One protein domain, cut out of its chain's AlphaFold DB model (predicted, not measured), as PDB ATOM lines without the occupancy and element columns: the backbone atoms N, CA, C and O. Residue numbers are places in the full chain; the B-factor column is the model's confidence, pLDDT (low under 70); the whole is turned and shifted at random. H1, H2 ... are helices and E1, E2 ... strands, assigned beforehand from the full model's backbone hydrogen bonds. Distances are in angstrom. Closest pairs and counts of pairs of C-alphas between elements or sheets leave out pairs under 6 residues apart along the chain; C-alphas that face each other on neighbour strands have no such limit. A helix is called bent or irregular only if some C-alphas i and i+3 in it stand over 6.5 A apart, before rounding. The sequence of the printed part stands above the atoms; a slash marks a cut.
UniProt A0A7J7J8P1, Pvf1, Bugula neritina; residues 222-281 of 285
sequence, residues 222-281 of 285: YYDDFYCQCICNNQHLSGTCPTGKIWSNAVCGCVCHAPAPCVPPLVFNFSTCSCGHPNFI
ATOM      1  N   TYR A 222      16.786 -11.685  62.254       94.94
ATOM      2  CA  TYR A 222      16.274 -12.508  63.344       94.94
ATOM      3  C   TYR A 222      16.767 -13.943  63.156       94.94
ATOM      4  O   TYR A 222      17.029 -14.379  62.035       94.94
ATOM      5  N   TYR A 223      16.921 -14.673  64.257       96.44
ATOM      6  CA  TYR A 223      17.296 -16.081  64.228       96.44
ATOM      7  C   TYR A 223      16.041 -16.958  64.158       96.44
ATOM      8  O   TYR A 223      15.126 -16.796  64.966       96.44
ATOM      9  N   ASP A 224      16.017 -17.885  63.206       95.06
ATOM     10  CA  ASP A 224      15.006 -18.927  63.070       95.06
ATOM     11  C   ASP A 224      15.575 -20.264  63.571       95.06
ATOM     12  O   ASP A 224      16.519 -20.811  62.998       95.06
ATOM     13  N   ASP A 225      15.004 -20.780  64.663       91.88
ATOM     14  CA  ASP A 225      15.452 -22.006  65.338       91.88
ATOM     15  C   ASP A 225      14.996 -23.298  64.632       91.88
ATOM     16  O   ASP A 225      15.618 -24.359  64.762       91.88
ATOM     17  N   PHE A 226      13.929 -23.220  63.832       90.38
ATOM     18  CA  PHE A 226      13.437 -24.364  63.071       90.38
ATOM     19  C   PHE A 226      14.324 -24.617  61.847       90.38
ATOM     20  O   PHE A 226      14.731 -25.756  61.601       90.38
ATOM     21  N   TYR A 227      14.693 -23.553  61.131       92.12
ATOM     22  CA  TYR A 227      15.581 -23.614  59.966       92.12
ATOM     23  C   TYR A 227      17.073 -23.407  60.294       92.12
ATOM     24  O   TYR A 227      17.898 -23.464  59.378       92.12
ATOM     25  N   CYS A 228      17.428 -23.182  61.568       95.19
ATOM     26  CA  CYS A 228      18.795 -22.929  62.052       95.19
ATOM     27  C   CYS A 228      19.517 -21.787  61.300       95.19
ATOM     28  O   CYS A 228      20.685 -21.923  60.920       95.19
ATOM     29  N   GLN A 229      18.824 -20.678  61.018       94.00
ATOM     30  CA  GLN A 229      19.284 -19.645  60.074       94.00
ATOM     31  C   GLN A 229      19.018 -18.211  60.552       94.00
ATOM     32  O   GLN A 229      18.018 -17.926  61.201       94.00
ATOM     33  N   CYS A 230      19.897 -17.282  60.167       95.00
ATOM     34  CA  CYS A 230      19.680 -15.842  60.324       95.00
ATOM     35  C   CYS A 230      18.912 -15.292  59.109       95.00
ATOM     36  O   CYS A 230      19.426 -15.319  57.989       95.00
ATOM     37  N   ILE A 231      17.702 -14.769  59.318       94.06
ATOM     38  CA  ILE A 231      16.810 -14.269  58.260       94.06
ATOM     39  C   ILE A 231      16.736 -12.738  58.312       94.06
ATOM     40  O   ILE A 231      16.556 -12.146  59.373       94.06
ATOM     41  N   CYS A 232      16.873 -12.080  57.157       94.69
ATOM     42  CA  CYS A 232      16.886 -10.619  57.046       94.69
ATOM     43  C   CYS A 232      15.521  -9.977  57.331       94.69
ATOM     44  O   CYS A 232      14.552 -10.238  56.620       94.69
ATOM     45  N   ASN A 233      15.471  -9.025  58.267       93.06
ATOM     46  CA  ASN A 233      14.258  -8.242  58.549       93.06
ATOM     47  C   ASN A 233      13.889  -7.253  57.415       93.06
ATOM     48  O   ASN A 233      12.745  -6.816  57.292       93.06
ATOM     49  N   ASN A 234      14.855  -6.925  56.555       91.62
ATOM     50  CA  ASN A 234      14.784  -5.898  55.518       91.62
ATOM     51  C   ASN A 234      14.785  -6.484  54.090       91.62
ATOM     52  O   ASN A 234      15.147  -5.796  53.136       91.62
ATOM     53  N   GLN A 235      14.381  -7.750  53.924       88.31
ATOM     54  CA  GLN A 235      14.497  -8.514  52.668       88.31
ATOM     55  C   GLN A 235      13.842  -7.839  51.442       88.31
ATOM     56  O   GLN A 235      14.263  -8.073  50.310       88.31
ATOM     57  N   HIS A 236      12.873  -6.942  51.653       88.75
ATOM     58  CA  HIS A 236      12.273  -6.093  50.617       88.75
ATOM     59  C   HIS A 236      13.284  -5.168  49.901       88.75
ATOM     60  O   HIS A 236      13.033  -4.741  48.776       88.75
ATOM     61  N   LEU A 237      14.446  -4.893  50.507       88.38
ATOM     62  CA  LEU A 237      15.537  -4.120  49.903       88.38
ATOM     63  C   LEU A 237      16.426  -4.945  48.955       88.38
ATOM     64  O   LEU A 237      17.236  -4.358  48.235       88.38
ATOM     65  N   SER A 238      16.270  -6.271  48.892       87.56
ATOM     66  CA  SER A 238      17.107  -7.152  48.057       87.56
ATOM     67  C   SER A 238      17.084  -6.812  46.562       87.56
ATOM     68  O   SER A 238      18.110  -6.919  45.892       87.56
ATOM     69  N   GLY A 239      15.952  -6.316  46.054       87.19
ATOM     70  CA  GLY A 239      15.809  -5.825  44.678       87.19
ATOM     71  C   GLY A 239      16.329  -4.400  44.430       87.19
ATOM     72  O   GLY A 239      16.287  -3.939  43.293       87.19
ATOM     73  N   THR A 240      16.800  -3.684  45.458       92.94
ATOM     74  CA  THR A 240      17.147  -2.245  45.380       92.94
ATOM     75  C   THR A 240      18.655  -1.961  45.323       92.94
ATOM     76  O   THR A 240      19.084  -0.817  45.481       92.94
ATOM     77  N   CYS A 241      19.485  -2.984  45.097       91.69
ATOM     78  CA  CYS A 241      20.936  -2.815  45.117       91.69
ATOM     79  C   CYS A 241      21.476  -1.946  43.959       91.69
ATOM     80  O   CYS A 241      21.079  -2.141  42.809       91.69
ATOM     81  N   PRO A 242      22.427  -1.023  44.227       90.31
ATOM     82  CA  PRO A 242      23.085  -0.236  43.184       90.31
ATOM     83  C   PRO A 242      23.849  -1.089  42.162       90.31
ATOM     84  O   PRO A 242      24.341  -2.172  42.477       90.31
ATOM     85  N   THR A 243      24.032  -0.553  40.953       87.88
ATOM     86  CA  THR A 243      24.798  -1.185  39.867       87.88
ATOM     87  C   THR A 243      26.172  -1.679  40.335       87.88
ATOM     88  O   THR A 243      26.942  -0.925  40.925       87.88
ATOM     89  N   GLY A 244      26.492  -2.948  40.053       86.50
ATOM     90  CA  GLY A 244      27.735  -3.606  40.491       86.50
ATOM     91  C   GLY A 244      27.661  -4.268  41.876       86.50
ATOM     92  O   GLY A 244      28.591  -4.984  42.261       86.50
ATOM     93  N   LYS A 245      26.553  -4.086  42.608       91.50
ATOM     94  CA  LYS A 245      26.281  -4.759  43.881       91.50
ATOM     95  C   LYS A 245      25.192  -5.821  43.748       91.50
ATOM     96  O   LYS A 245      24.302  -5.726  42.911       91.50
ATOM     97  N   ILE A 246      25.275  -6.821  44.616       92.19
ATOM     98  CA  ILE A 246      24.290  -7.887  44.808       92.19
ATOM     99  C   ILE A 246      23.851  -7.914  46.269       92.19
ATOM    100  O   ILE A 246      24.604  -7.517  47.161       92.19
ATOM    101  N   TRP A 247      22.642  -8.398  46.528       93.38
ATOM    102  CA  TRP A 247      22.191  -8.640  47.893       93.38
ATOM    103  C   TRP A 247      22.955  -9.812  48.523       93.38
ATOM    104  O   TRP A 247      23.190 -10.826  47.867       93.38
ATOM    105  N   SER A 248      23.308  -9.691  49.802       92.06
ATOM    106  CA  SER A 248      23.840 -10.791  50.606       92.06
ATOM    107  C   SER A 248      23.002 -10.979  51.864       92.06
ATOM    108  O   SER A 248      22.950 -10.095  52.719       92.06
ATOM    109  N   ASN A 249      22.401 -12.164  52.007       90.62
ATOM    110  CA  ASN A 249      21.632 -12.537  53.197       90.62
ATOM    111  C   ASN A 249      22.499 -12.631  54.464       90.62
ATOM    112  O   ASN A 249      21.969 -12.503  55.560       90.62
ATOM    113  N   ALA A 250      23.821 -12.804  54.334       87.81
ATOM    114  CA  ALA A 250      24.731 -12.890  55.480       87.81
ATOM    115  C   ALA A 250      24.916 -11.546  56.211       87.81
ATOM    116  O   ALA A 250      25.194 -11.543  57.404       87.81
ATOM    117  N   VAL A 251      24.745 -10.417  55.510       89.94
ATOM    118  CA  VAL A 251      24.864  -9.052  56.074       89.94
ATOM    119  C   VAL A 251      23.604  -8.201  55.873       89.94
ATOM    120  O   VAL A 251      23.590  -7.027  56.235       89.94
ATOM    121  N   CYS A 252      22.567  -8.773  55.256       92.81
ATOM    122  CA  CYS A 252      21.289  -8.135  54.939       92.81
ATOM    123  C   CYS A 252      21.440  -6.757  54.282       92.81
ATOM    124  O   CYS A 252      20.870  -5.752  54.714       92.81
ATOM    125  N   GLY A 253      22.265  -6.729  53.233       91.88
ATOM    126  CA  GLY A 253      22.644  -5.521  52.516       91.88
ATOM    127  C   GLY A 253      23.364  -5.809  51.198       91.88
ATOM    128  O   GLY A 253      23.654  -6.954  50.846       91.88
ATOM    129  N   CYS A 254      23.653  -4.739  50.459       92.25
ATOM    130  CA  CYS A 254      24.224  -4.806  49.115       92.25
ATOM    131  C   CYS A 254      25.763  -4.823  49.139       92.25
ATOM    132  O   CYS A 254      26.410  -3.801  49.401       92.25
ATOM    133  N   VAL A 255      26.346  -5.975  48.810       92.06
ATOM    134  CA  VAL A 255      27.797  -6.211  48.720       92.06
ATOM    135  C   VAL A 255      28.268  -6.193  47.266       92.06
ATOM    136  O   VAL A 255      27.470  -6.338  46.345       92.06
ATOM    137  N   CYS A 256      29.567  -6.025  47.029       92.12
ATOM    138  CA  CYS A 256      30.117  -6.115  45.675       92.12
ATOM    139  C   CYS A 256      30.054  -7.547  45.132       92.12
ATOM    140  O   CYS A 256      30.379  -8.496  45.846       92.12
ATOM    141  N   HIS A 257      29.683  -7.699  43.860       88.12
ATOM    142  CA  HIS A 257      29.726  -8.999  43.194       88.12
ATOM    143  C   HIS A 257      31.184  -9.452  43.004       88.12
ATOM    144  O   HIS A 257      31.943  -8.770  42.323       88.12
ATOM    145  N   ALA A 258      31.553 -10.586  43.614       73.69
ATOM    146  CA  ALA A 258      32.836 -11.283  43.452       73.69
ATOM    147  C   ALA A 258      34.078 -10.352  43.354       73.69
ATOM    148  O   ALA A 258      34.685 -10.249  42.286       73.69
ATOM    149  N   PRO A 259      34.470  -9.658  44.444       71.12
ATOM    150  CA  PRO A 259      35.572  -8.695  44.422       71.12
ATOM    151  C   PRO A 259      36.915  -9.378  44.114       71.12
ATOM    152  O   PRO A 259      37.544  -9.979  44.986       71.12
ATOM    153  N   ALA A 260      37.364  -9.274  42.863       75.06
ATOM    154  CA  ALA A 260      38.665  -9.775  42.437       75.06
ATOM    155  C   ALA A 260      39.810  -9.013  43.142       75.06
ATOM    156  O   ALA A 260      39.712  -7.794  43.325       75.06
ATOM    157  N   PRO A 261      40.916  -9.688  43.514       82.75
ATOM    158  CA  PRO A 261      42.051  -9.033  44.153       82.75
ATOM    159  C   PRO A 261      42.694  -8.018  43.199       82.75
ATOM    160  O   PRO A 261      43.115  -8.356  42.093       82.75
ATOM    161  N   CYS A 262      42.779  -6.760  43.633       87.00
ATOM    162  CA  CYS A 262      43.385  -5.695  42.842       87.00
ATOM    163  C   CYS A 262      44.893  -5.904  42.667       87.00
ATOM    164  O   CYS A 262      45.601  -6.246  43.614       87.00
ATOM    165  N   VAL A 263      45.397  -5.630  41.462       89.69
ATOM    166  CA  VAL A 263      46.839  -5.621  41.184       89.69
ATOM    167  C   VAL A 263      47.477  -4.412  41.892       89.69
ATOM    168  O   VAL A 263      47.052  -3.282  41.634       89.69
ATOM    169  N   PRO A 264      48.492  -4.596  42.760       90.00
ATOM    170  CA  PRO A 264      49.185  -3.480  43.404       90.00
ATOM    171  C   PRO A 264      49.766  -2.499  42.367       90.00
ATOM    172  O   PRO A 264      50.300  -2.947  41.352       90.00
ATOM    173  N   PRO A 265      49.700  -1.171  42.590       87.62
ATOM    174  CA  PRO A 265      49.350  -0.476  43.835       87.62
ATOM    175  C   PRO A 265      47.855  -0.113  43.981       87.62
ATOM    176  O   PRO A 265      47.520   0.774  44.768       87.62
ATOM    177  N   LEU A 266      46.953  -0.733  43.211       87.50
ATOM    178  CA  LEU A 266      45.518  -0.451  43.297       87.50
ATOM    179  C   LEU A 266      44.888  -1.103  44.538       87.50
ATOM    180  O   LEU A 266      45.265  -2.201  44.944       87.50
ATOM    181  N   VAL A 267      43.884  -0.436  45.102       89.06
ATOM    182  CA  VAL A 267      43.110  -0.867  46.273       89.06
ATOM    183  C   VAL A 267      41.638  -1.005  45.871       89.06
ATOM    184  O   VAL A 267      41.144  -0.243  45.038       89.06
ATOM    185  N   PHE A 268      40.932  -1.990  46.432       88.88
ATOM    186  CA  PHE A 268      39.521  -2.229  46.125       88.88
ATOM    187  C   PHE A 268      38.612  -1.237  46.862       88.88
ATOM    188  O   PHE A 268      38.715  -1.072  48.078       88.88
ATOM    189  N   ASN A 269      37.695  -0.599  46.135       87.00
ATOM    190  CA  ASN A 269      36.704   0.318  46.685       87.00
ATOM    191  C   ASN A 269      35.341  -0.388  46.810       87.00
ATOM    192  O   ASN A 269      34.679  -0.665  45.812       87.00
ATOM    193  N   PHE A 270      34.895  -0.643  48.044       86.25
ATOM    194  CA  PHE A 270      33.621  -1.318  48.342       86.25
ATOM    195  C   PHE A 270      32.363  -0.463  48.087       86.25
ATOM    196  O   PHE A 270      31.245  -0.987  48.124       86.25
ATOM    197  N   SER A 271      32.507   0.834  47.809       85.31
ATOM    198  CA  SER A 271      31.398   1.704  47.396       85.31
ATOM    199  C   SER A 271      31.136   1.592  45.894       85.31
ATOM    200  O   SER A 271      29.984   1.429  45.499       85.31
ATOM    201  N   THR A 272      32.191   1.616  45.070       85.12
ATOM    202  CA  THR A 272      32.110   1.547  43.594       85.12
ATOM    203  C   THR A 272      32.310   0.145  43.015       85.12
ATOM    204  O   THR A 272      32.138  -0.043  41.813       85.12
ATOM    205  N   CYS A 273      32.694  -0.826  43.845       88.81
ATOM    206  CA  CYS A 273      33.023  -2.200  43.465       88.81
ATOM    207  C   CYS A 273      34.115  -2.310  42.391       88.81
ATOM    208  O   CYS A 273      34.043  -3.138  41.485       88.81
ATOM    209  N   SER A 274      35.137  -1.457  42.495       88.06
ATOM    210  CA  SER A 274      36.212  -1.343  41.508       88.06
ATOM    211  C   SER A 274      37.575  -1.080  42.152       88.06
ATOM    212  O   SER A 274      37.673  -0.556  43.261       88.06
ATOM    213  N   CYS A 275      38.645  -1.450  41.448       88.75
ATOM    214  CA  CYS A 275      40.018  -1.147  41.849       88.75
ATOM    215  C   CYS A 275      40.386   0.295  41.480       88.75
ATOM    216  O   CYS A 275      40.207   0.704  40.332       88.75
ATOM    217  N   GLY A 276      40.948   1.051  42.425       86.12
ATOM    218  CA  GLY A 276      41.395   2.430  42.214       86.12
ATOM    219  C   GLY A 276      42.718   2.733  42.913       86.12
ATOM    220  O   GLY A 276      43.173   1.982  43.772       86.12
ATOM    221  N   HIS A 277      43.356   3.849  42.557       82.44
ATOM    222  CA  HIS A 277      44.500   4.347  43.325       82.44
ATOM    223  C   HIS A 277      44.018   4.858  44.695       82.44
ATOM    224  O   HIS A 277      43.016   5.576  44.732       82.44
ATOM    225  N   PRO A 278      44.732   4.582  45.807       73.88
ATOM    226  CA  PRO A 278      44.296   4.973  47.154       73.88
ATOM    227  C   PRO A 278      44.031   6.481  47.309       73.88
ATOM    228  O   PRO A 278      43.117   6.865  48.027       73.88
ATOM    229  N   ASN A 279      44.736   7.334  46.556       71.25
ATOM    230  CA  ASN A 279      44.540   8.792  46.545       71.25
ATOM    231  C   ASN A 279      43.170   9.255  45.997       71.25
ATOM    232  O   ASN A 279      42.855  10.437  46.095       71.25
ATOM    233  N   PHE A 280      42.378   8.357  45.399       63.66
ATOM    234  CA  PHE A 280      41.050   8.647  44.837       63.66
ATOM    235  C   PHE A 280      39.921   7.835  45.497       63.66
ATOM    236  O   PHE A 280      38.766   7.934  45.081       63.66
ATOM    237  N   ILE A 281      40.223   7.046  46.534       60.25
ATOM    238  CA  ILE A 281      39.204   6.360  47.335       60.25
ATOM    239  C   ILE A 281      38.714   7.344  48.401       60.25
ATOM    240  O   ILE A 281      39.228   7.390  49.516       60.25
TER     241      ILE A 281
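Overview. This is residues 222 to 281 of the 285 residues of the protein "Pvf1" of Bugula neritina (UniProt A0A7J7J8P1). Three small two-stranded hairpins are strung one after another along a rod, with E3 and E4 in the middle, E1 and E2 towards one end and E5 and E6 towards the other. One short helix, H1, sits beside the E3 and E4 hairpin, on the stretch of chain that comes from E2. The printed part has 60 residues, with one named helix and six named strands in the order E1, E2, H1, E3, E4, E5, E6, and each of the three sheets is an antiparallel pair. The class is mixed, helices and strands, though under half of the residues, 27, are in named elements. The whole is loose, with a radius of gyration of the C-alphas of 15.1 A and spans of 47 by 22 by 16 A.

Along the chain. Strand E3, residues 245 to 248, is 9.4 A long from first to last C-alpha, and E4, residues 253 to 256, is 10.1 A. C-alpha 253 is at (22.644, -5.521, 52.516). Helix H1, residues 235 to 240, spans 10.0 A. Strand E1, residues 222 to 224, spans 6.5 A from C-alpha 222 at (16.274, -12.508, 63.344), and E2, residues 229 to 232, spans 9.8 A. Strand E5, residues 267 to 269, spans 6.5 A, and E6, residues 274 to 276, spans 6.4 A, ending with C-alpha 276 at (41.395, 2.430, 42.214).

Arrangement. E3 and E4 form a hairpin, antiparallel at 130 degrees, with N 246 and O 255 within hydrogen-bond range at 2.8 A. The closest C-alphas of H1 and E3 are those of Ser 238 and Trp 247, 5.3 A apart. H1 is irregular, but only just: C-alphas 236 and 239 are 6.9 A apart. In H1, 0 of 2 O i to N i+4 pairs and 2 of 3 O i to N i+3 pairs are within hydrogen-bond range. The hairpin of E1 and E2 is antiparallel at 143 degrees, with N 224 and O 229 2.8 A apart, within hydrogen-bond range. The hairpin of E5 and E6 is antiparallel at 132 degrees, with N 267 and O 276 within hydrogen-bond range at 2.8 A. E2 and E3 are apart, and so are E4 and E5.

Size, cuts and confidence. The two C-alphas farthest apart, those of Phe 226 and Asn 279, are 48.4 A from each other. The printed part has no cut. No link is long; the link from E4 to E5, of 10 residues, is short, and the others are tight. The mean pLDDT of the printed part is 87.7, and residues 280 to 281 are under 70.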